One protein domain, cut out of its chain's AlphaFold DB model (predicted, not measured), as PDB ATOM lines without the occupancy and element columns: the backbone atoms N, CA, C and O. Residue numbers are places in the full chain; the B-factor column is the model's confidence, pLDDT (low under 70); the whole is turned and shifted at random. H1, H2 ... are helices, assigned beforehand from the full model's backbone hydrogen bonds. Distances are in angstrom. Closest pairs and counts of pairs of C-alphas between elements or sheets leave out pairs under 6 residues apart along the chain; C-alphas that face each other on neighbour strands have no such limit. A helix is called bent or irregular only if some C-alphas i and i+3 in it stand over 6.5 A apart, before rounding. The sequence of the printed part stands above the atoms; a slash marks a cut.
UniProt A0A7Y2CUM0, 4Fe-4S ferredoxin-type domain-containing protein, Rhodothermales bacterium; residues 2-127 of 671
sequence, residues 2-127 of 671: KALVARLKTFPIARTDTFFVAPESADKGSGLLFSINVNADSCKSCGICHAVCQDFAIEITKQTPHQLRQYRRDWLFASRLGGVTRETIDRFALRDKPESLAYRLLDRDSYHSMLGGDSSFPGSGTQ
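Overview. This is residues 2 to 127 of the 671 residues of the protein "4Fe-4S ferredoxin-type domain-containing protein" of Rhodothermales bacterium (UniProt A0A7Y2CUM0). Seven mostly short helices are spread loosely round a chain of long loops, with the longest helix, H4, on one side and a small cluster of H5, H6 and H7 on the other. The loop of residues 27 to 47 passes through the middle, from H2 at one end toward H3. The printed part has 126 residues with helices H1 to H7 in chain order and no named strand; the class is all helix, though 53 residues, under half, are in named elements. It is only just compact, close to loose, with a radius of gyration of the C-alphas of 16.2 A and spans of 43 by 41 by 27 A.

Along the chain. Find C-alpha 65 at (137.987, 124.915, 153.714); from there H4, residues 65 to 78, runs 20.0 A. H1 is residues 2 to 8, starting at C-alpha 2 (129.926, 138.434, 130.320) and spanning 10.0 A. H2, residues 17 to 26, spans 12.1 A and is irregular, but only just: C-alphas 19 and 22 are 6.9 A apart. Look for H3 at 48 to 51, 5.0 A, and H5 at 86 to 90, 6.2 A. H6, 98 to 106, spans 15.3 A, and H7, 108 to 111, 4.9 A, ends at C-alpha 111 (135.217, 152.113, 156.299).

Arrangement. H4 touches no helix, but H1 is near it, with 5 pairs of C-alphas within 10 A. H5 and H6 touch; their closest C-alphas, Ile 89 and Arg 104, are 6.4 A apart. H6 and H7 are close but not clearly touching, closest at the C-alphas of Leu 105 and Tyr 111, 5.2 A. H2 and H3 touch no helix. In H1, H4 and H5 every O i to N i+4 pair is within hydrogen-bond range; H2 has 4 of 6, H6 has 0 of 5 but 5 of 6 O i to N i+3 pairs, and H3 and H7 are too short for an i+4 pair.

Size, cuts and confidence. The C-alphas farthest apart, Ala 26 and Ser 119, are 46.1 A apart. The links H2 to H3 and H3 to H4 are long. The printed part has no cut, its mean pLDDT is 89.1, and no printed residue is under 70.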
ATOM      1  N   LYS A   2     130.363 139.833 130.052       86.31
ATOM      2  CA  LYS A   2     129.926 138.434 130.320       86.31
ATOM      3  C   LYS A   2     130.543 137.796 131.580       86.31
ATOM      4  O   LYS A   2     129.825 137.175 132.355       86.31
ATOM      5  N   ALA A   3     131.846 137.988 131.806       83.69
ATOM      6  CA  ALA A   3     132.538 137.484 132.997       83.69
ATOM      7  C   ALA A   3     132.029 138.126 134.304       83.69
ATOM      8  O   ALA A   3     131.872 137.434 135.306       83.69
ATOM      9  N   LEU A   4     131.706 139.425 134.273       84.06
ATOM     10  CA  LEU A   4     131.136 140.147 135.412       84.06
ATOM     11  C   LEU A   4     129.745 139.607 135.760       84.06
ATOM     12  O   LEU A   4     129.499 139.250 136.906       84.06
ATOM     13  N   VAL A   5     128.866 139.457 134.765       86.19
ATOM     14  CA  VAL A   5     127.522 138.886 134.962       86.19
ATOM     15  C   VAL A   5     127.604 137.457 135.507       86.19
ATOM     16  O   VAL A   5     126.884 137.108 136.437       86.19
ATOM     17  N   ALA A   6     128.505 136.627 134.969       88.38
ATOM     18  CA  ALA A   6     128.721 135.271 135.472       88.38
ATOM     19  C   ALA A   6     129.179 135.266 136.937       88.38
ATOM     20  O   ALA A   6     128.722 134.436 137.723       88.38
ATOM     21  N   ARG A   7     130.041 136.215 137.321       89.00
ATOM     22  CA  ARG A   7     130.497 136.355 138.701       89.00
ATOM     23  C   ARG A   7     129.376 136.806 139.637       89.00
ATOM     24  O   ARG A   7     129.192 136.178 140.679       89.00
ATOM     25  N   LEU A   8     128.606 137.821 139.242       87.25
ATOM     26  CA  LEU A   8     127.490 138.368 140.019       87.25
ATOM     27  C   LEU A   8     126.401 137.327 140.314       87.25
ATOM     28  O   LEU A   8     125.843 137.344 141.402       87.25
ATOM     29  N   LYS A   9     126.169 136.351 139.421       87.44
ATOM     30  CA  LYS A   9     125.233 135.231 139.672       87.44
ATOM     31  C   LYS A   9     125.564 134.388 140.908       87.44
ATOM     32  O   LYS A   9     124.695 133.684 141.406       87.44
ATOM     33  N   THR A  10     126.820 134.397 141.350       87.69
ATOM     34  CA  THR A  10     127.309 133.597 142.490       87.69
ATOM     35  C   THR A  10     127.776 134.456 143.660       87.69
ATOM     36  O   THR A  10     128.291 133.927 144.640       87.69
ATOM     37  N   PHE A  11     127.670 135.779 143.534       91.38
ATOM     38  CA  PHE A  11     128.088 136.738 144.547       91.38
ATOM     39  C   PHE A  11     126.865 137.122 145.398       91.38
ATOM     40  O   PHE A  11     125.787 137.287 144.824       91.38
ATOM     41  N   PRO A  12     126.981 137.237 146.736       88.81
ATOM     42  CA  PRO A  12     125.836 137.530 147.595       88.81
ATOM     43  C   PRO A  12     125.369 138.979 147.410       88.81
ATOM     44  O   PRO A  12     125.886 139.892 148.047       88.81
ATOM     45  N   ILE A  13     124.392 139.191 146.530       90.75
ATOM     46  CA  ILE A  13     123.755 140.491 146.284       90.75
ATOM     47  C   ILE A  13     122.280 140.445 146.668       90.75
ATOM     48  O   ILE A  13     121.603 139.438 146.468       90.75
ATOM     49  N   ALA A  14     121.781 141.559 147.186       89.81
ATOM     50  CA  ALA A  14     120.399 141.755 147.574       89.81
ATOM     51  C   ALA A  14     119.806 142.959 146.835       89.81
ATOM     52  O   ALA A  14     120.434 144.012 146.692       89.81
ATOM     53  N   ARG A  15     118.558 142.788 146.395       91.94
ATOM     54  CA  ARG A  15     117.685 143.867 145.938       91.94
ATOM     55  C   ARG A  15     116.871 144.326 147.144       91.94
ATOM     56  O   ARG A  15     116.032 143.567 147.613       91.94
ATOM     57  N   THR A  16     117.140 145.525 147.649       91.00
ATOM     58  CA  THR A  16     116.472 146.066 148.845       91.00
ATOM     59  C   THR A  16     115.469 147.148 148.470       91.00
ATOM     60  O   THR A  16     115.598 147.777 147.413       91.00
ATOM     61  N   ASP A  17     114.497 147.395 149.346       91.56
ATOM     62  CA  ASP A  17     113.525 148.467 149.131       91.56
ATOM     63  C   ASP A  17     114.201 149.841 149.146       91.56
ATOM     64  O   ASP A  17     114.002 150.637 148.228       91.56
ATOM     65  N   THR A  18     115.082 150.068 150.125       88.75
ATOM     66  CA  THR A  18     115.811 151.328 150.320       88.75
ATOM     67  C   THR A  18     116.777 151.645 149.182       88.75
ATOM     68  O   THR A  18     116.767 152.760 148.672       88.75
ATOM     69  N   PHE A  19     117.625 150.691 148.781       91.62
ATOM     70  CA  PHE A  19     118.717 150.973 147.843       91.62
ATOM     71  C   PHE A  19     118.354 150.693 146.387       91.62
ATOM     72  O   PHE A  19     118.932 151.318 145.504       91.62
ATOM     73  N   PHE A  20     117.411 149.784 146.115       94.38
ATOM     74  CA  PHE A  20     117.051 149.417 144.744       94.38
ATOM     75  C   PHE A  20     115.628 149.826 144.377       94.38
ATOM     76  O   PHE A  20     115.454 150.572 143.423       94.38
ATOM     77  N   VAL A  21     114.603 149.322 145.076       95.25
ATOM     78  CA  VAL A  21     113.207 149.445 144.610       95.25
ATOM     79  C   VAL A  21     112.742 150.898 144.587       95.25
ATOM     80  O   VAL A  21     112.197 151.325 143.571       95.25
ATOM     81  N   ALA A  22     112.962 151.650 145.668       92.56
ATOM     82  CA  ALA A  22     112.530 153.040 145.743       92.56
ATOM     83  C   ALA A  22     113.277 153.945 144.741       92.56
ATOM     84  O   ALA A  22     112.591 154.628 143.979       92.56
ATOM     85  N   PRO A  23     114.626 153.911 144.639       91.62
ATOM     86  CA  PRO A  23     115.337 154.676 143.615       91.62
ATOM     87  C   PRO A  23     114.935 154.281 142.189       91.62
ATOM     88  O   PRO A  23     114.533 155.144 141.419       91.62
ATOM     89  N   GLU A  24     114.927 152.986 141.855       94.38
ATOM     90  CA  GLU A  24     114.605 152.498 140.501       94.38
ATOM     91  C   GLU A  24     113.183 152.874 140.052       94.38
ATOM     92  O   GLU A  24     112.925 153.072 138.864       94.38
ATOM     93  N   SER A  25     112.244 152.957 141.000       94.06
ATOM     94  CA  SER A  25     110.881 153.414 140.726       94.06
ATOM     95  C   SER A  25     110.794 154.923 140.501       94.06
ATOM     96  O   SER A  25     109.878 155.359 139.803       94.06
ATOM     97  N   ALA A  26     111.678 155.709 141.118       92.56
ATOM     98  CA  ALA A  26     111.730 157.159 140.956       92.56
ATOM     99  C   ALA A  26     112.462 157.550 139.663       92.56
ATOM    100  O   ALA A  26     111.966 158.381 138.907       92.56
ATOM    101  N   ASP A  27     113.600 156.910 139.391       93.25
ATOM    102  CA  ASP A  27     114.388 157.080 138.173       93.25
ATOM    103  C   ASP A  27     114.996 155.741 137.727       93.25
ATOM    104  O   ASP A  27     115.698 155.063 138.487       93.25
ATOM    105  N   LYS A  28     114.720 155.343 136.482       94.81
ATOM    106  CA  LYS A  28     115.119 154.029 135.958       94.81
ATOM    107  C   LYS A  28     116.635 153.954 135.805       94.81
ATOM    108  O   LYS A  28     117.236 154.783 135.131       94.81
ATOM    109  N   GLY A  29     117.242 152.900 136.336       89.50
ATOM    110  CA  GLY A  29     118.690 152.710 136.355       89.50
ATOM    111  C   GLY A  29     119.391 153.343 137.558       89.50
ATOM    112  O   GLY A  29     120.605 153.186 137.680       89.50
ATOM    113  N   SER A  30     118.662 154.017 138.454       89.81
ATOM    114  CA  SER A  30     119.233 154.594 139.677       89.81
ATOM    115  C   SER A  30     119.318 153.599 140.847       89.81
ATOM    116  O   SER A  30     119.910 153.917 141.883       89.81
ATOM    117  N   GLY A  31     118.751 152.392 140.699       91.56
ATOM    118  CA  GLY A  31     118.779 151.347 141.719       91.56
ATOM    119  C   GLY A  31     120.182 150.796 142.004       91.56
ATOM    120  O   GLY A  31     120.945 150.451 141.102       91.56
ATOM    121  N   LEU A  32     120.500 150.635 143.289       91.50
ATOM    122  CA  LEU A  32     121.774 150.112 143.785       91.50
ATOM    123  C   LEU A  32     121.609 148.695 144.335       91.50
ATOM    124  O   LEU A  32     120.632 148.367 145.011       91.50
ATOM    125  N   LEU A  33     122.602 147.845 144.079       90.31
ATOM    126  CA  LEU A  33     122.670 146.505 144.657       90.31
ATOM    127  C   LEU A  33     123.406 146.549 145.993       90.31
ATOM    128  O   LEU A  33     124.464 147.161 146.107       90.31
ATOM    129  N   PHE A  34     122.866 145.850 146.987       90.25
ATOM    130  CA  PHE A  34     123.449 145.776 148.320       90.25
ATOM    131  C   PHE A  34     124.123 144.423 148.544       90.25
ATOM    132  O   PHE A  34     123.655 143.398 148.050       90.25
ATOM    133  N   SER A  35     125.224 144.395 149.289       90.00
ATOM    134  CA  SER A  35     125.942 143.162 149.609       90.00
ATOM    135  C   SER A  35     126.613 143.279 150.973       90.00
ATOM    136  O   SER A  35     127.230 144.298 151.273       90.00
ATOM    137  N   ILE A  36     126.530 142.217 151.775       89.12
ATOM    138  CA  ILE A  36     127.293 142.066 153.018       89.12
ATOM    139  C   ILE A  36     128.349 140.993 152.767       89.12
ATOM    140  O   ILE A  36     128.016 139.842 152.489       89.12
ATOM    141  N   ASN A  37     129.624 141.368 152.869       88.62
ATOM    142  CA  ASN A  37     130.752 140.466 152.648       88.62
ATOM    143  C   ASN A  37     131.575 140.320 153.922       88.62
ATOM    144  O   ASN A  37     131.922 141.307 154.566       88.62
ATOM    145  N   VAL A  38     131.929 139.081 154.258       89.44
ATOM    146  CA  VAL A  38     132.776 138.780 155.414       89.44
ATOM    147  C   VAL A  38     134.210 138.570 154.945       89.44
ATOM    148  O   VAL A  38     134.487 137.671 154.150       89.44
ATOM    149  N   ASN A  39     135.140 139.356 155.487       91.19
ATOM    150  CA  ASN A  39     136.560 139.054 155.363       91.19
ATOM    151  C   ASN A  39     136.926 137.900 156.308       91.19
ATOM    152  O   ASN A  39     137.189 138.105 157.498       91.19
ATOM    153  N   ALA A  40     136.948 136.687 155.757       90.44
ATOM    154  CA  ALA A  40     137.231 135.464 156.501       90.44
ATOM    155  C   ALA A  40     138.620 135.445 157.167       90.44
ATOM    156  O   ALA A  40     138.779 134.750 158.164       90.44
ATOM    157  N   ASP A  41     139.591 136.210 156.659       89.25
ATOM    158  CA  ASP A  41     140.953 136.242 157.208       89.25
ATOM    159  C   ASP A  41     141.083 137.180 158.421       89.25
ATOM    160  O   ASP A  41     142.008 137.034 159.214       89.25
ATOM    161  N   SER A  42     140.138 138.108 158.601       89.62
ATOM    162  CA  SER A  42     140.108 139.045 159.742       89.62
ATOM    163  C   SER A  42     139.035 138.723 160.789       89.62
ATOM    164  O   SER A  42     139.023 139.302 161.875       89.62
ATOM    165  N   CYS A  43     138.100 137.821 160.470       91.38
ATOM    166  CA  CYS A  43     136.988 137.485 161.350       91.38
ATOM    167  C   CYS A  43     137.473 136.728 162.595       91.38
ATOM    168  O   CYS A  43     138.065 135.656 162.492       91.38
ATOM    169  N   LYS A  44     137.144 137.253 163.782       91.06
ATOM    170  CA  LYS A  44     137.494 136.657 165.086       91.06
ATOM    171  C   LYS A  44     136.392 135.775 165.683       91.06
ATOM    172  O   LYS A  44     136.490 135.373 166.837       91.06
ATOM    173  N   SER A  45     135.320 135.516 164.931       91.75
ATOM    174  CA  SER A  45     134.169 134.713 165.372       91.75
ATOM    175  C   SER A  45     133.540 135.192 166.691       91.75
ATOM    176  O   SER A  45     133.076 134.385 167.486       91.75
ATOM    177  N   CYS A  46     133.502 136.510 166.927       93.31
ATOM    178  CA  CYS A  46     132.960 137.082 168.166       93.31
ATOM    179  C   CYS A  46     131.430 137.005 168.283       93.31
ATOM    180  O   CYS A  46     130.893 137.302 169.337       93.31
ATOM    181  N   GLY A  47     130.710 136.690 167.203       94.44
ATOM    182  CA  GLY A  47     129.249 136.566 167.220       94.44
ATOM    183  C   GLY A  47     128.465 137.885 167.277       94.44
ATOM    184  O   GLY A  47     127.248 137.845 167.132       94.44
ATOM    185  N   ILE A  48     129.116 139.052 167.395       94.69
ATOM    186  CA  ILE A  48     128.422 140.355 167.462       94.69
ATOM    187  C   ILE A  48     127.528 140.587 166.241       94.69
ATOM    188  O   ILE A  48     126.378 140.982 166.399       94.69
ATOM    189  N   CYS A  49     128.035 140.335 165.030       92.94
ATOM    190  CA  CYS A  49     127.275 140.543 163.794       92.94
ATOM    191  C   CYS A  49     125.987 139.707 163.748       92.94
ATOM    192  O   CYS A  49     124.972 140.190 163.263       92.94
ATOM    193  N   HIS A  50     126.015 138.492 164.301       94.00
ATOM    194  CA  HIS A  50     124.838 137.644 164.460       94.00
ATOM    195  C   HIS A  50     123.902 138.190 165.547       94.00
ATOM    196  O   HIS A  50     122.716 138.367 165.294       94.00
ATOM    197  N   ALA A  51     124.438 138.537 166.722       92.94
ATOM    198  CA  ALA A  51     123.650 139.006 167.862       92.94
ATOM    199  C   ALA A  51     122.884 140.315 167.595       92.94
ATOM    200  O   ALA A  51     121.817 140.530 168.162       92.94
ATOM    201  N   VAL A  52     123.408 141.198 166.736       91.06
ATOM    202  CA  VAL A  52     122.734 142.458 166.368       91.06
ATOM    203  C   VAL A  52     121.794 142.328 165.164       91.06
ATOM    204  O   VAL A  52     121.109 143.296 164.831       91.06
ATOM    205  N   CYS A  53     121.770 141.177 164.487       91.06
ATOM    206  CA  CYS A  53     121.001 140.975 163.263       91.06
ATOM    207  C   CYS A  53     119.524 140.698 163.581       91.06
ATOM    208  O   CYS A  53     119.137 139.565 163.851       91.06
ATOM    209  N   GLN A  54     118.693 141.742 163.532       84.25
ATOM    210  CA  GLN A  54     117.263 141.653 163.865       84.25
ATOM    211  C   GLN A  54     116.470 140.775 162.885       84.25
ATOM    212  O   GLN A  54     115.541 140.088 163.294       84.25
ATOM    213  N   ASP A  55     116.880 140.757 161.615       84.38
ATOM    214  CA  ASP A  55     116.203 140.012 160.547       84.38
ATOM    215  C   ASP A  55     116.688 138.561 160.421       84.38
ATOM    216  O   ASP A  55     116.315 137.861 159.481       84.38
ATOM    217  N   PHE A  56     117.567 138.111 161.325       86.69
ATOM    218  CA  PHE A  56     118.188 136.781 161.281       86.69
ATOM    219  C   PHE A  56     118.891 136.471 159.942       86.69
ATOM    220  O   PHE A  56     119.038 135.316 159.551       86.69
ATOM    221  N   ALA A  57     119.367 137.507 159.243       88.19
ATOM    222  CA  ALA A  57     120.059 137.408 157.957       88.19
ATOM    223  C   ALA A  57     121.511 136.893 158.065       88.19
ATOM    224  O   ALA A  57     122.140 136.600 157.047       88.19
ATOM    225  N   ILE A  58     122.064 136.800 159.279       90.56
ATOM    226  CA  ILE A  58     123.419 136.306 159.549       90.56
ATOM    227  C   ILE A  58     123.323 135.094 160.472       90.56
ATOM    228  O   ILE A  58     122.804 135.202 161.580       90.56
ATOM    229  N   GLU A  59     123.894 133.965 160.054       90.62
ATOM    230  CA  GLU A  59     123.959 132.724 160.832       90.62
ATOM    231  C   GLU A  59     125.416 132.314 161.092       90.62
ATOM    232  O   GLU A  59     126.281 132.402 160.214       90.62
ATOM    233  N   ILE A  60     125.694 131.836 162.308       89.75
ATOM    234  CA  ILE A  60     127.001 131.276 162.662       89.75
ATOM    235  C   ILE A  60     127.057 129.819 162.201       89.75
ATOM    236  O   ILE A  60     126.292 128.979 162.663       89.75
ATOM    237  N   THR A  61     128.012 129.498 161.327       90.50
ATOM    238  CA  THR A  61     128.219 128.135 160.819       90.50
ATOM    239  C   THR A  61     129.638 127.646 161.091       90.50
ATOM    240  O   THR A  61     130.573 128.432 161.273       90.50
ATOM    241  N   LYS A  62     129.825 126.321 161.120       91.06
ATOM    242  CA  LYS A  62     131.158 125.728 161.261       91.06
ATOM    243  C   LYS A  62     131.979 126.013 160.007       91.06
ATOM    244  O   LYS A  62     131.574 125.653 158.907       91.06
ATOM    245  N   GLN A  63     133.157 126.601 160.186       91.19
ATOM    246  CA  GLN A  63     134.050 126.922 159.078       91.19
ATOM    247  C   GLN A  63     134.536 125.653 158.362       91.19
ATOM    248  O   GLN A  63     135.032 124.713 158.989       91.19
ATOM    249  N   THR A  64     134.441 125.646 157.031       94.94
ATOM    250  CA  THR A  64     135.010 124.602 156.166       94.94
ATOM    251  C   THR A  64     136.019 125.194 155.174       94.94
ATOM    252  O   THR A  64     135.857 126.339 154.740       94.94
ATOM    253  N   PRO A  65     137.033 124.430 154.717       95.56
ATOM    254  CA  PRO A  65     137.987 124.915 153.714       95.56
ATOM    255  C   PRO A  65     137.331 125.398 152.413       95.56
ATOM    256  O   PRO A  65     137.847 126.301 151.757       95.56
ATOM    257  N   HIS A  66     136.195 124.805 152.030       94.31
ATOM    258  CA  HIS A  66     135.425 125.235 150.864       94.31
ATOM    259  C   HIS A  66     134.826 126.634 151.064       94.31
ATOM    260  O   HIS A  66     135.050 127.509 150.227       94.31
ATOM    261  N   GLN A  67     134.131 126.869 152.183       91.56
ATOM    262  CA  GLN A  67     133.553 128.181 152.502       91.56
ATOM    263  C   GLN A  67     134.628 129.262 152.627       91.56
ATOM    264  O   GLN A  67     134.462 130.347 152.083       91.56
ATOM    265  N   LEU A  68     135.766 128.959 153.261       93.62
ATOM    266  CA  LEU A  68     136.869 129.918 153.379       93.62
ATOM    267  C   LEU A  68     137.410 130.342 152.006       93.62
ATOM    268  O   LEU A  68     137.626 131.529 151.769       93.62
ATOM    269  N   ARG A  69     137.588 129.399 151.068       94.62
ATOM    270  CA  ARG A  69     137.989 129.734 149.688       94.62
ATOM    271  C   ARG A  69     136.945 130.595 148.981       94.62
ATOM    272  O   ARG A  69     137.319 131.515 148.257       94.62
ATOM    273  N   GLN A  70     135.663 130.304 149.186       92.38
ATOM    274  CA  GLN A  70     134.576 131.100 148.628       92.38
ATOM    275  C   GLN A  70     134.592 132.530 149.184       92.38
ATOM    276  O   GLN A  70     134.670 133.462 148.389       92.38
ATOM    277  N   TYR A  71     134.620 132.712 150.506       93.19
ATOM    278  CA  TYR A  71     134.624 134.037 151.130       93.19
ATOM    279  C   TYR A  71     135.863 134.858 150.788       93.19
ATOM    280  O   TYR A  71     135.735 136.040 150.498       93.19
ATOM    281  N   ARG A  72     137.051 134.247 150.701       94.50
ATOM    282  CA  ARG A  72     138.254 134.941 150.205       94.50
ATOM    283  C   ARG A  72     138.079 135.433 148.768       94.50
ATOM    284  O   ARG A  72     138.459 136.554 148.444       94.50
ATOM    285  N   ARG A  73     137.477 134.617 147.898       92.81
ATOM    286  CA  ARG A  73     137.178 134.997 146.507       92.81
ATOM    287  C   ARG A  73     136.093 136.075 146.420       92.81
ATOM    288  O   ARG A  73     136.151 136.917 145.525       92.81
ATOM    289  N   ASP A  74     135.085 136.025 147.286       93.56
ATOM    290  CA  ASP A  74     134.026 137.037 147.397       93.56
ATOM    291  C   ASP A  74     134.598 138.367 147.894       93.56
ATOM    292  O   ASP A  74     134.417 139.380 147.224       93.56
ATOM    293  N   TRP A  75     135.420 138.342 148.942       92.38
ATOM    294  CA  TRP A  75     136.142 139.505 149.450       92.38
ATOM    295  C   TRP A  75     137.053 140.146 148.394       92.38
ATOM    296  O   TRP A  75     136.946 141.340 148.136       92.38
ATOM    297  N   LEU A  76     137.888 139.350 147.712       91.56
ATOM    298  CA  LEU A  76     138.759 139.833 146.628       91.56
ATOM    299  C   LEU A  76     137.988 140.396 145.431       91.56
ATOM    300  O   LEU A  76     138.517 141.215 144.684       91.56
ATOM    301  N   PHE A  77     136.771 139.912 145.186       91.62
ATOM    302  CA  PHE A  77     135.918 140.470 144.147       91.62
ATOM    303  C   PHE A  77     135.334 141.811 144.598       91.62
ATOM    304  O   PHE A  77     135.453 142.784 143.861       91.62
ATOM    305  N   ALA A  78     134.784 141.875 145.816       89.38
ATOM    306  CA  ALA A  78     134.224 143.091 146.400       89.38
ATOM    307  C   ALA A  78     135.260 144.224 146.502       89.38
ATOM    308  O   ALA A  78     134.962 145.366 146.158       89.38
ATOM    309  N   SER A  79     136.504 143.911 146.884       86.12
ATOM    310  CA  SER A  79     137.586 144.900 146.991       86.12
ATOM    311  C   SER A  79     138.043 145.478 145.648       86.12
ATOM    312  O   SER A  79     138.697 146.514 145.619       86.12
ATOM    313  N   ARG A  80     137.696 144.833 144.527       88.12
ATOM    314  CA  ARG A  80     138.003 145.305 143.166       88.12
ATOM    315  C   ARG A  80     136.846 146.046 142.501       88.12
ATOM    316  O   ARG A  80     137.034 146.579 141.410       88.12
ATOM    317  N   LEU A  81     135.655 146.042 143.101       86.19
ATOM    318  CA  LEU A  81     134.548 146.861 142.612       86.19
ATOM    319  C   LEU A  81     134.869 148.344 142.841       86.19
ATOM    320  O   LEU A  81     135.606 148.687 143.767       86.19
ATOM    321  N   GLY A  82     134.332 149.218 141.989       82.75
ATOM    322  CA  GLY A  82     134.367 150.657 142.246       82.75
ATOM    323  C   GLY A  82     133.584 150.996 143.517       82.75
ATOM    324  O   GLY A  82     132.639 150.283 143.865       82.75
ATOM    325  N   GLY A  83     133.996 152.056 144.211       80.62
ATOM    326  CA  GLY A  83     133.231 152.613 145.324       80.62
ATOM    327  C   GLY A  83     131.900 153.205 144.856       80.62
ATOM    328  O   GLY A  83     131.692 153.460 143.667       80.62
ATOM    329  N   VAL A  84     130.988 153.410 145.801       84.44
ATOM    330  CA  VAL A  84     129.754 154.170 145.568       84.44
ATOM    331  C   VAL A  84     130.095 155.658 145.654       84.44
ATOM    332  O   VAL A  84     130.899 156.048 146.495       84.44
ATOM    333  N   THR A  85     129.509 156.493 144.792       85.38
ATOM    334  CA  THR A  85     129.783 157.937 144.830       85.38
ATOM    335  C   THR A  85     129.290 158.555 146.135       85.38
ATOM    336  O   THR A  85     128.281 158.126 146.702       85.38
ATOM    337  N   ARG A  86     129.971 159.608 146.594       80.44
ATOM    338  CA  ARG A  86     129.593 160.312 147.821       80.44
ATOM    339  C   ARG A  86     128.168 160.857 147.768       80.44
ATOM    340  O   ARG A  86     127.387 160.590 148.677       80.44
ATOM    341  N   GLU A  87     127.819 161.517 146.665       85.00
ATOM    342  CA  GLU A  87     126.467 162.021 146.399       85.00
ATOM    343  C   GLU A  87     125.412 160.926 146.602       85.00
ATOM    344  O   GLU A  87     124.359 161.151 147.190       85.00
ATOM    345  N   THR A  88     125.721 159.693 146.193       87.31
ATOM    346  CA  THR A  88     124.815 158.568 146.397       87.31
ATOM    347  C   THR A  88     124.643 158.213 147.871       87.31
ATOM    348  O   THR A  88     123.517 157.943 148.279       87.31
ATOM    349  N   ILE A  89     125.721 158.206 148.656       88.00
ATOM    350  CA  ILE A  89     125.691 157.878 150.088       88.00
ATOM    351  C   ILE A  89     124.955 158.963 150.884       88.00
ATOM    352  O   ILE A  89     124.142 158.637 151.752       88.00
ATOM    353  N   ASP A  90     125.181 160.238 150.561       86.19
ATOM    354  CA  ASP A  90     124.562 161.374 151.257       86.19
ATOM    355  C   ASP A  90     123.036 161.408 151.118       86.19
ATOM    356  O   ASP A  90     122.352 161.841 152.044       86.19
ATOM    357  N   ARG A  91     122.477 160.852 150.033       87.56
ATOM    358  CA  ARG A  91     121.018 160.660 149.896       87.56
ATOM    359  C   ARG A  91     120.416 159.783 150.997       87.56
ATOM    360  O   ARG A  91     119.218 159.874 151.255       87.56
ATOM    361  N   PHE A  92     121.223 158.924 151.618       87.25
ATOM    362  CA  PHE A  92     120.786 158.017 152.677       87.25
ATOM    363  C   PHE A  92     121.266 158.459 154.063       87.25
ATOM    364  O   PHE A  92     120.542 158.252 155.032       87.25
ATOM    365  N   ALA A  93     122.458 159.055 154.177       86.69
ATOM    366  CA  ALA A  93     123.072 159.461 155.445       86.69
ATOM    367  C   ALA A  93     122.629 160.864 155.905       86.69
ATOM    368  O   ALA A  93     123.413 161.818 155.912       86.69
ATOM    369  N   LEU A  94     121.364 160.983 156.303       85.19
ATOM    370  CA  LEU A  94     120.721 162.251 156.637       85.19
ATOM    371  C   LEU A  94     121.031 162.707 158.074       85.19
ATOM    372  O   LEU A  94     120.917 161.932 159.026       85.19
ATOM    373  N   ARG A  95     121.386 163.989 158.249       78.19
ATOM    374  CA  ARG A  95     121.709 164.570 159.570       78.19
ATOM    375  C   ARG A  95     120.510 164.625 160.521       78.19
ATOM    376  O   ARG A  95     120.681 164.426 161.714       78.19
ATOM    377  N   ASP A  96     119.304 164.845 160.002       83.06
ATOM    378  CA  ASP A  96     118.058 164.859 160.784       83.06
ATOM    379  C   ASP A  96     117.637 163.458 161.271       83.06
ATOM    380  O   ASP A  96     116.729 163.324 162.090       83.06
ATOM    381  N   LYS A  97     118.308 162.402 160.791       86.00
ATOM    382  CA  LYS A  97     118.095 161.010 161.200       86.00
ATOM    383  C   LYS A  97     119.422 160.388 161.645       86.00
ATOM    384  O   LYS A  97     120.045 159.683 160.849       86.00
ATOM    385  N   PRO A  98     119.831 160.560 162.917       83.12
ATOM    386  CA  PRO A  98     121.118 160.079 163.434       83.12
ATOM    387  C   PRO A  98     121.432 158.607 163.131       83.12
ATOM    388  O   PRO A  98     122.559 158.263 162.788       83.12
ATOM    389  N   GLU A  99     120.430 157.722 163.177       83.12
ATOM    390  CA  GLU A  99     120.599 156.294 162.853       83.12
ATOM    391  C   GLU A  99     121.034 156.048 161.397       83.12
ATOM    392  O   GLU A  99     121.712 155.065 161.095       83.12
ATOM    393  N   SER A 100     120.680 156.955 160.483       88.25
ATOM    394  CA  SER A 100     121.038 156.867 159.067       88.25
ATOM    395  C   SER A 100     122.493 157.262 158.790       88.25
ATOM    396  O   SER A 100     123.049 156.869 157.765       88.25
ATOM    397  N   LEU A 101     123.165 157.950 159.725       87.31
ATOM    398  CA  LEU A 101     124.584 158.306 159.594       87.31
ATOM    399  C   LEU A 101     125.486 157.071 159.470       87.31
ATOM    400  O   LEU A 101     126.577 157.160 158.908       87.31
ATOM    401  N   ALA A 102     125.014 155.901 159.913       87.50
ATOM    402  CA  ALA A 102     125.698 154.630 159.711       87.50
ATOM    403  C   ALA A 102     125.903 154.292 158.223       87.50
ATOM    404  O   ALA A 102     126.846 153.576 157.895       87.50
ATOM    405  N   TYR A 103     125.089 154.833 157.307       89.94
ATOM    406  CA  TYR A 103     125.281 154.634 155.869       89.94
ATOM    407  C   TYR A 103     126.563 155.277 155.332       89.94
ATOM    408  O   TYR A 103     127.034 154.856 154.281       89.94
ATOM    409  N   ARG A 104     127.200 156.205 156.064       87.12
ATOM    410  CA  ARG A 104     128.547 156.695 155.713       87.12
ATOM    411  C   ARG A 104     129.588 155.578 155.688       87.12
ATOM    412  O   ARG A 104     130.534 155.647 154.917       87.12
ATOM    413  N   LEU A 105     129.368 154.510 156.454       88.06
ATOM    414  CA  LEU A 105     130.206 153.309 156.459       88.06
ATOM    415  C   LEU A 105     130.057 152.455 155.187       88.06
ATOM    416  O   LEU A 105     130.760 151.457 155.045       88.06
ATOM    417  N   LEU A 106     129.139 152.807 154.276       89.94
ATOM    418  CA  LEU A 106     129.083 152.225 152.933       89.94
ATOM    419  C   LEU A 106     130.161 152.805 152.013       89.94
ATOM    420  O   LEU A 106     130.470 152.173 151.001       89.94
ATOM    421  N   ASP A 107     130.742 153.964 152.354       88.06
ATOM    422  CA  ASP A 107     131.973 154.389 151.704       88.06
ATOM    423  C   ASP A 107     133.097 153.458 152.150       88.06
ATOM    424  O   ASP A 107     133.479 153.410 153.322       88.06
ATOM    425  N   ARG A 108     133.617 152.694 151.194       86.81
ATOM    426  CA  ARG A 108     134.633 151.682 151.457       86.81
ATOM    427  C   ARG A 108     135.913 152.314 151.983       86.81
ATOM    428  O   ARG A 108     136.559 151.727 152.850       86.81
ATOM    429  N   ASP A 109     136.277 153.472 151.457       85.25
ATOM    430  CA  ASP A 109     137.549 154.095 151.773       85.25
ATOM    431  C   ASP A 109     137.497 154.705 153.186       85.25
ATOM    432  O   ASP A 109     138.460 154.568 153.939       85.25
ATOM    433  N   SER A 110     136.363 155.274 153.618       88.38
ATOM    434  CA  SER A 110     136.149 155.629 155.032       88.38
ATOM    435  C   SER A 110     136.034 154.402 155.935       88.38
ATOM    436  O   SER A 110     136.651 154.366 156.999       88.38
ATOM    437  N   TYR A 111     135.314 153.353 155.523       89.19
ATOM    438  CA  TYR A 111     135.217 152.113 156.299       89.19
ATOM    439  C   TYR A 111     136.586 151.455 156.521       89.19
ATOM    440  O   TYR A 111     136.815 150.848 157.562       89.19
ATOM    441  N   HIS A 112     137.512 151.569 155.570       87.12
ATOM    442  CA  HIS A 112     138.861 151.011 155.672       87.12
ATOM    443  C   HIS A 112     139.920 151.984 156.202       87.12
ATOM    444  O   HIS A 112     141.100 151.636 156.199       87.12
ATOM    445  N   SER A 113     139.508 153.127 156.764       87.31
ATOM    446  CA  SER A 113     140.376 154.014 157.564       87.31
ATOM    447  C   SER A 113     141.021 153.313 158.778       87.31
ATOM    448  O   SER A 113     142.019 153.760 159.350       87.31
ATOM    449  N   MET A 114     140.459 152.170 159.170       87.94
ATOM    450  CA  MET A 114     141.082 151.200 160.053       87.94
ATOM    451  C   MET A 114     140.780 149.787 159.540       87.94
ATOM    452  O   MET A 114     139.632 149.429 159.261       87.94
ATOM    453  N   LEU A 115     141.821 148.975 159.391       85.31
ATOM    454  CA  LEU A 115     141.740 147.607 158.894       85.31
ATOM    455  C   LEU A 115     141.528 146.611 160.040       85.31
ATOM    456  O   LEU A 115     141.981 146.803 161.166       85.31
ATOM    457  N   GLY A 116     140.845 145.508 159.728       82.88
ATOM    458  CA  GLY A 116     140.748 144.362 160.632       82.88
ATOM    459  C   GLY A 116     142.014 143.499 160.623       82.88
ATOM    460  O   GLY A 116     142.904 143.681 159.796       82.88
ATOM    461  N   GLY A 117     142.057 142.497 161.506       80.00
ATOM    462  CA  GLY A 117     143.206 141.585 161.637       80.00
ATOM    463  C   GLY A 117     144.212 141.998 162.714       80.00
ATOM    464  O   GLY A 117     145.315 141.466 162.770       80.00
ATOM    465  N   ASP A 118     143.823 142.930 163.579       83.19
ATOM    466  CA  ASP A 118     144.574 143.358 164.754       83.19
ATOM    467  C   ASP A 118     144.617 142.274 165.856       83.19
ATOM    468  O   ASP A 118     143.863 141.296 165.833       83.19
ATOM    469  N   SER A 119     145.437 142.484 166.886       80.44
ATOM    470  CA  SER A 119     145.646 141.551 168.007       80.44
ATOM    471  C   SER A 119     144.596 141.614 169.130       80.44
ATOM    472  O   SER A 119     144.714 140.870 170.102       80.44
ATOM    473  N   SER A 120     143.569 142.469 169.046       82.56
ATOM    474  CA  SER A 120     142.565 142.583 170.118       82.56
ATOM    475  C   SER A 120     141.748 141.309 170.320       82.56
ATOM    476  O   SER A 120     141.555 140.500 169.403       82.56
ATOM    477  N   PHE A 121     141.176 141.187 171.515       87.25
ATOM    478  CA  PHE A 121     140.242 140.122 171.831       87.25
ATOM    479  C   PHE A 121     138.968 140.188 170.971       87.25
ATOM    480  O   PHE A 121     138.503 141.277 170.611       87.25
ATOM    481  N   PRO A 122     138.367 139.026 170.644       91.94
ATOM    482  CA  PRO A 122     137.080 138.975 169.968       91.94
ATOM    483  C   PRO A 122     136.039 139.826 170.701       91.94
ATOM    484  O   PRO A 122     135.838 139.684 171.903       91.94
ATOM    485  N   GLY A 123     135.366 140.702 169.957       91.69
ATOM    486  CA  GLY A 123     134.286 141.533 170.483       91.69
ATOM    487  C   GLY A 123     134.720 142.753 171.298       91.69
ATOM    488  O   GLY A 123     133.877 143.322 171.990       91.69
ATOM    489  N   SER A 124     135.987 143.169 171.204       91.50
ATOM    490  CA  SER A 124     136.493 144.398 171.831       91.50
ATOM    491  C   SER A 124     135.673 145.632 171.428       91.50
ATOM    492  O   SER A 124     135.580 146.002 170.248       91.50
ATOM    493  N   GLY A 125     135.077 146.284 172.430       91.31
ATOM    494  CA  GLY A 125     134.375 147.553 172.269       91.31
ATOM    495  C   GLY A 125     135.322 148.687 171.889       91.31
ATOM    496  O   GLY A 125     134.937 149.546 171.092       91.31
ATOM    497  N   THR A 126     136.571 148.654 172.373       89.31
ATOM    498  CA  THR A 126     137.585 149.661 172.031       89.31
ATOM    499  C   THR A 126     137.841 149.685 170.531       89.31
ATOM    500  O   THR A 126     137.757 150.743 169.915       89.31
ATOM    501  N   GLN A 127     138.061 148.519 169.912       88.81
ATOM    502  CA  GLN A 127     138.342 148.474 168.474       88.81
ATOM    503  C   GLN A 127     137.176 148.906 167.611       88.81
ATOM    504  O   GLN A 127     137.357 149.637 166.644       88.81
TER     505      GLN A 127